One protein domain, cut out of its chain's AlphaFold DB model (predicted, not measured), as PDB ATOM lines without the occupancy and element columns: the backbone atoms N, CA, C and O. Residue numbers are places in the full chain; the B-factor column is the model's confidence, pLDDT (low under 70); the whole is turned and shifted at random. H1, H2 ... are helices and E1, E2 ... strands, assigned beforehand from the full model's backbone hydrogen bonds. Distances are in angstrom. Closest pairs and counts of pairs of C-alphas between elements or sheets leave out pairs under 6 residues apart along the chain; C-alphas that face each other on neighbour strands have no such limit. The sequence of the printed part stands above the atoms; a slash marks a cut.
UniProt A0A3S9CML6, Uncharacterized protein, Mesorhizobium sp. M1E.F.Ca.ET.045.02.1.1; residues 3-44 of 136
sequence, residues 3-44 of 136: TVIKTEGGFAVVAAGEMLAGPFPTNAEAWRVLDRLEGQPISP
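What this domain is: This is residues 3 to 44 of the 136 residues of an uncharacterized protein of Mesorhizobium sp. M1E.F.Ca.ET.045.02.1.1 (UniProt A0A3S9CML6). A small, strongly twisted sheet of three strands, E1, E2 and E3, has one helix, H1, over one of its faces, while its other face is bare of named elements; after H1 the last residues, 38 to 44, trail away from the sheet as a tail. The printed part has 42 residues, with three named strands and one named helix in the order E1, E2, E3, H1. The sheet's order is E1, E2, E3, all antiparallel, and the class is mixed, helices and strands. The whole is compact, with a radius of gyration of the C-alphas of 10.1 A, and its outline is flat, with spans of 34 by 22 by 10 A.

Where its parts are: E1 is residues 3 to 7, 12.5 A from first to last C-alpha, and begins with C-alpha 3 at (16.733, 32.797, -28.209). E2 is residues 10 to 15 and measures 16.6 A. E3, the longest strand by residues, is residues 18 to 24 and measures 15.6 A; its C-alpha 24 is at (18.121, 31.346, -14.726). H1 is residues 27 to 37 and measures 15.4 A, ending with C-alpha 37 at (6.526, 31.107, -24.237).

How they stand to each other: E1, E2 and E3 form a meander, each strand the antiparallel neighbour of the one before. E1 and E2 are a hairpin, with 141 degrees between their directions; N 5 and O 12 are within hydrogen-bond range at 2.9 A, as are N 7 and O 10 at 2.8 A. E2 and E3 are a hairpin too, at 158 degrees, with N 11 and O 24 within hydrogen-bond range at 2.8 A and N 18 and O 15 at 2.9 A. E1 and E3 are edge strands, and E2 is the inner strand. H1 is on the sheet, and the two make two layers, a helix on one face of a sheet. Its height over the sheet is 8.7 A. It lies over E2 and E3 and runs along the strands, at 24 degrees to E2 on the local plane. The closest C-alphas of E2 and H1 are those of Phe 11 and Asn 27, 5.7 A apart; those of E3 and H1 are Phe 24 and Ala 30, 6.1 A apart. In H1, every O i to N i+4 pair is within hydrogen-bond range.

The domain as a whole: The two C-alphas farthest apart are those of Glu 8 and Pro 44, 34.3 A. The printed part has no cut, and the links E1 to E2, E2 to E3 and E3 to H1 are tight, with 2 residues each. The mean pLDDT of the printed part of this model is 82.4, and residues 41 to 42 are under 70.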
ATOM      1  N   THR A   3      15.489  33.568 -28.357       87.56
ATOM      2  CA  THR A   3      16.733  32.797 -28.209       87.56
ATOM      3  C   THR A   3      17.208  32.806 -26.763       87.56
ATOM      4  O   THR A   3      16.970  33.768 -26.031       87.56
ATOM      5  N   VAL A   4      17.887  31.737 -26.348       86.94
ATOM      6  CA  VAL A   4      18.535  31.652 -25.036       86.94
ATOM      7  C   VAL A   4      19.965  32.169 -25.157       86.94
ATOM      8  O   VAL A   4      20.742  31.656 -25.962       86.94
ATOM      9  N   ILE A   5      20.328  33.156 -24.341       89.00
ATOM     10  CA  ILE A   5      21.685  33.705 -24.273       89.00
ATOM     11  C   ILE A   5      22.291  33.506 -22.882       89.00
ATOM     12  O   ILE A   5      21.586  33.448 -21.872       89.00
ATOM     13  N   LYS A   6      23.621  33.413 -22.822       86.62
ATOM     14  CA  LYS A   6      24.372  33.371 -21.563       86.62
ATOM     15  C   LYS A   6      24.677  34.803 -21.112       86.62
ATOM     16  O   LYS A   6      25.225  35.584 -21.880       86.62
ATOM     17  N   THR A   7      24.329  35.124 -19.872       86.38
ATOM     18  CA  THR A   7      24.553  36.417 -19.204       86.38
ATOM     19  C   THR A   7      25.453  36.223 -17.979       86.38
ATOM     20  O   THR A   7      25.703  35.089 -17.567       86.38
ATOM     21  N   GLU A   8      25.948  37.312 -17.384       78.31
ATOM     22  CA  GLU A   8      26.869  37.261 -16.231       78.31
ATOM     23  C   GLU A   8      26.285  36.527 -15.010       78.31
ATOM     24  O   GLU A   8      27.029  35.950 -14.222       78.31
ATOM     25  N   GLY A   9      24.952  36.479 -14.889       79.06
ATOM     26  CA  GLY A   9      24.235  35.803 -13.803       79.06
ATOM     27  C   GLY A   9      23.608  34.450 -14.158       79.06
ATOM     28  O   GLY A   9      22.895  33.900 -13.322       79.06
ATOM     29  N   GLY A  10      23.812  33.916 -15.371       88.00
ATOM     30  CA  GLY A  10      23.205  32.648 -15.803       88.00
ATOM     31  C   GLY A  10      22.693  32.666 -17.244       88.00
ATOM     32  O   GLY A  10      23.351  33.178 -18.145       88.00
ATOM     33  N   PHE A  11      21.522  32.084 -17.490       86.69
ATOM     34  CA  PHE A  11      20.892  32.013 -18.811       86.69
ATOM     35  C   PHE A  11      19.640  32.886 -18.855       86.69
ATOM     36  O   PHE A  11      18.830  32.857 -17.934       86.69
ATOM     37  N   ALA A  12      19.466  33.656 -19.922       88.44
ATOM     38  CA  ALA A  12      18.304  34.516 -20.114       88.44
ATOM     39  C   ALA A  12      17.646  34.229 -21.464       88.44
ATOM     40  O   ALA A  12      18.320  33.911 -22.443       88.44
ATOM     41  N   VAL A  13      16.322  34.348 -21.509       86.88
ATOM     42  CA  VAL A  13      15.529  34.263 -22.736       86.88
ATOM     43  C   VAL A  13      15.341  35.679 -23.271       86.88
ATOM     44  O   VAL A  13      14.814  36.544 -22.568       86.88
ATOM     45  N   VAL A  14      15.779  35.916 -24.506       87.50
ATOM     46  CA  VAL A  14      15.749  37.228 -25.164       87.50
ATOM     47  C   VAL A  14      14.966  37.146 -26.466       87.50
ATOM     48  O   VAL A  14      15.127  36.202 -27.244       87.50
ATOM     49  N   ALA A  15      14.148  38.162 -26.731       85.44
ATOM     50  CA  ALA A  15      13.470  38.356 -28.005       85.44
ATOM     51  C   ALA A  15      13.803  39.738 -28.557       85.44
ATOM     52  O   ALA A  15      13.609  40.735 -27.876       85.44
ATOM     53  N   ALA A  16      14.309  39.798 -29.792       81.75
ATOM     54  CA  ALA A  16      14.603  41.059 -30.484       81.75
ATOM     55  C   ALA A  16      15.481  42.060 -29.688       81.75
ATOM     56  O   ALA A  16      15.403  43.261 -29.914       81.75
ATOM     57  N   GLY A  17      16.332  41.565 -28.781       76.69
ATOM     58  CA  GLY A  17      17.207  42.387 -27.936       76.69
ATOM     59  C   GLY A  17      16.641  42.719 -26.552       76.69
ATOM     60  O   GLY A  17      17.391  43.199 -25.707       76.69
ATOM     61  N   GLU A  18      15.373  42.402 -26.278       80.69
ATOM     62  CA  GLU A  18      14.750  42.594 -24.968       80.69
ATOM     63  C   GLU A  18      14.763  41.309 -24.135       80.69
ATOM     64  O   GLU A  18      14.466  40.210 -24.617       80.69
ATOM     65  N   MET A  19      15.115  41.450 -22.857       84.31
ATOM     66  CA  MET A  19      15.133  40.354 -21.896       84.31
ATOM     67  C   MET A  19      13.710  40.031 -21.439       84.31
ATOM     68  O   MET A  19      13.093  40.808 -20.719       84.31
ATOM     69  N   LEU A  20      13.203  38.864 -21.844       83.19
ATOM     70  CA  LEU A  20      11.853  38.412 -21.498       83.19
ATOM     71  C   LEU A  20      11.810  37.669 -20.161       83.19
ATOM     72  O   LEU A  20      10.844  37.808 -19.413       83.19
ATOM     73  N   ALA A  21      12.827  36.856 -19.864       83.12
ATOM     74  CA  ALA A  21      12.878  36.071 -18.633       83.12
ATOM     75  C   ALA A  21      14.316  35.679 -18.253       83.12
ATOM     76  O   ALA A  21      15.112  35.304 -19.115       83.12
ATOM     77  N   GLY A  22      14.636  35.721 -16.959       81.31
ATOM     78  CA  GLY A  22      15.934  35.327 -16.395       81.31
ATOM     79  C   GLY A  22      16.442  36.328 -15.346       81.31
ATOM     80  O   GLY A  22      15.711  37.260 -15.010       81.31
ATOM     81  N   PRO A  23      17.680  36.181 -14.842       84.06
ATOM     82  CA  PRO A  23      18.644  35.126 -15.162       84.06
ATOM     83  C   PRO A  23      18.314  33.799 -14.455       84.06
ATOM     84  O   PRO A  23      18.079  33.754 -13.251       84.06
ATOM     85  N   PHE A  24      18.299  32.709 -15.221       87.75
ATOM     86  CA  PHE A  24      18.121  31.346 -14.726       87.75
ATOM     87  C   PHE A  24      19.473  30.699 -14.421       87.75
ATOM     88  O   PHE A  24      20.417  30.862 -15.199       87.75
ATOM     89  N   PRO A  25      19.582  29.907 -13.343       86.00
ATOM     90  CA  PRO A  25      20.836  29.256 -12.986       86.00
ATOM     91  C   PRO A  25      21.236  28.157 -13.983       86.00
ATOM     92  O   PRO A  25      22.424  27.859 -14.111       86.00
ATOM     93  N   THR A  26      20.286  27.567 -14.722       89.31
ATOM     94  CA  THR A  26      20.571  26.486 -15.680       89.31
ATOM     95  C   THR A  26      20.056  26.761 -17.093       89.31
ATOM     96  O   THR A  26      18.998  27.353 -17.299       89.31
ATOM     97  N   ASN A  27      20.790  26.260 -18.095       87.31
ATOM     98  CA  ASN A  27      20.394  26.348 -19.505       87.31
ATOM     99  C   ASN A  27      19.057  25.629 -19.753       87.31
ATOM    100  O   ASN A  27      18.196  26.121 -20.471       87.31
ATOM    101  N   ALA A  28      18.859  24.476 -19.106       84.50
ATOM    102  CA  ALA A  28      17.641  23.683 -19.242       84.50
ATOM    103  C   ALA A  28      16.387  24.428 -18.753       84.50
ATOM    104  O   ALA A  28      15.323  24.283 -19.347       84.50
ATOM    105  N   GLU A  29      16.492  25.236 -17.694       82.50
ATOM    106  CA  GLU A  29      15.382  26.081 -17.235       82.50
ATOM    107  C   GLU A  29      15.065  27.196 -18.229       82.50
ATOM    108  O   GLU A  29      13.891  27.432 -18.506       82.50
ATOM    109  N   ALA A  30      16.085  27.825 -18.818       87.06
ATOM    110  CA  ALA A  30      15.880  28.849 -19.837       87.06
ATOM    111  C   ALA A  30      15.197  28.283 -21.096       87.06
ATOM    112  O   ALA A  30      14.248  28.888 -21.590       87.06
ATOM    113  N   TRP A  31      15.596  27.091 -21.560       84.62
ATOM    114  CA  TRP A  31      14.907  26.394 -22.658       84.62
ATOM    115  C   TRP A  31      13.470  26.013 -22.299       84.62
ATOM    116  O   TRP A  31      12.569  26.237 -23.093       84.62
ATOM    117  N   ARG A  32      13.208  25.547 -21.071       83.31
ATOM    118  CA  ARG A  32      11.833  25.262 -20.621       83.31
ATOM    119  C   ARG A  32      10.939  26.497 -20.595       83.31
ATOM    120  O   ARG A  32       9.744  26.397 -20.852       83.31
ATOM    121  N   VAL A  33      11.487  27.650 -20.227       84.38
ATOM    122  CA  VAL A  33      10.740  28.913 -20.228       84.38
ATOM    123  C   VAL A  33      10.484  29.382 -21.656       84.38
ATOM    124  O   VAL A  33       9.370  29.809 -21.946       84.38
ATOM    125  N   LEU A  34      11.464  29.236 -22.548       85.31
ATOM    126  CA  LEU A  34      11.284  29.480 -23.975       85.31
ATOM    127  C   LEU A  34      10.186  28.576 -24.570       85.31
ATOM    128  O   LEU A  34       9.256  29.093 -25.180       85.31
ATOM    129  N   ASP A  35      10.221  27.268 -24.300       83.81
ATOM    130  CA  ASP A  35       9.217  26.301 -24.777       83.81
ATOM    131  C   ASP A  35       7.796  26.661 -24.300       83.81
ATOM    132  O   ASP A  35       6.822  26.543 -25.048       83.81
ATOM    133  N   ARG A  36       7.667  27.159 -23.058       79.62
ATOM    134  CA  ARG A  36       6.392  27.666 -22.518       79.62
ATOM    135  C   ARG A  36       5.925  28.940 -23.213       79.62
ATOM    136  O   ARG A  36       4.728  29.073 -23.459       79.62
ATOM    137  N   LEU A  37       6.836  29.867 -23.515       81.56
ATOM    138  CA  LEU A  37       6.526  31.107 -24.237       81.56
ATOM    139  C   LEU A  37       6.108  30.831 -25.689       81.56
ATOM    140  O   LEU A  37       5.250  31.533 -26.217       81.56
ATOM    141  N   GLU A  38       6.653  29.781 -26.306       79.50
ATOM    142  CA  GLU A  38       6.256  29.306 -27.639       79.50
ATOM    143  C   GLU A  38       4.993  28.422 -27.626       79.50
ATOM    144  O   GLU A  38       4.490  28.026 -28.678       79.50
ATOM    145  N   GLY A  39       4.432  28.144 -26.444       70.50
ATOM    146  CA  GLY A  39       3.164  27.431 -26.287       70.50
ATOM    147  C   GLY A  39       3.252  25.915 -26.482       70.50
ATOM    148  O   GLY A  39       2.222  25.273 -26.701       70.50
ATOM    149  N   GLN A  40       4.447  25.320 -26.401       71.25
ATOM    150  CA  GLN A  40       4.602  23.867 -26.468       71.25
ATOM    151  C   GLN A  40       4.469  23.237 -25.070       71.25
ATOM    152  O   GLN A  40       5.277  23.521 -24.184       71.25
ATOM    153  N   PRO A  41       3.471  22.361 -24.826       63.88
ATOM    154  CA  PRO A  41       3.340  21.695 -23.536       63.88
ATOM    155  C   PRO A  41       4.474  20.677 -23.349       63.88
ATOM    156  O   PRO A  41       4.575  19.704 -24.098       63.88
ATOM    157  N   ILE A  42       5.288  20.862 -22.303       65.62
ATOM    158  CA  ILE A  42       6.519  20.090 -22.046       65.62
ATOM    159  C   ILE A  42       6.203  18.635 -21.655       65.62
ATOM    160  O   ILE A  42       7.059  17.752 -21.734       65.62
ATOM    161  N   SER A  43       4.965  18.334 -21.232       74.00
ATOM    162  CA  SER A  43       4.561  16.965 -20.900       74.00
ATOM    163  C   SER A  43       3.051  16.699 -20.999       74.00
ATOM    164  O   SER A  43       2.233  17.617 -20.888       74.00
ATOM    165  N   PRO A  44       2.635  15.418 -21.094       77.62
ATOM    166  CA  PRO A  44       1.229  15.029 -20.968       77.62
ATOM    167  C   PRO A  44       0.576  15.456 -19.642       77.62
ATOM    168  O   PRO A  44      -0.642  15.634 -19.586       77.62
TER     169      PRO A  44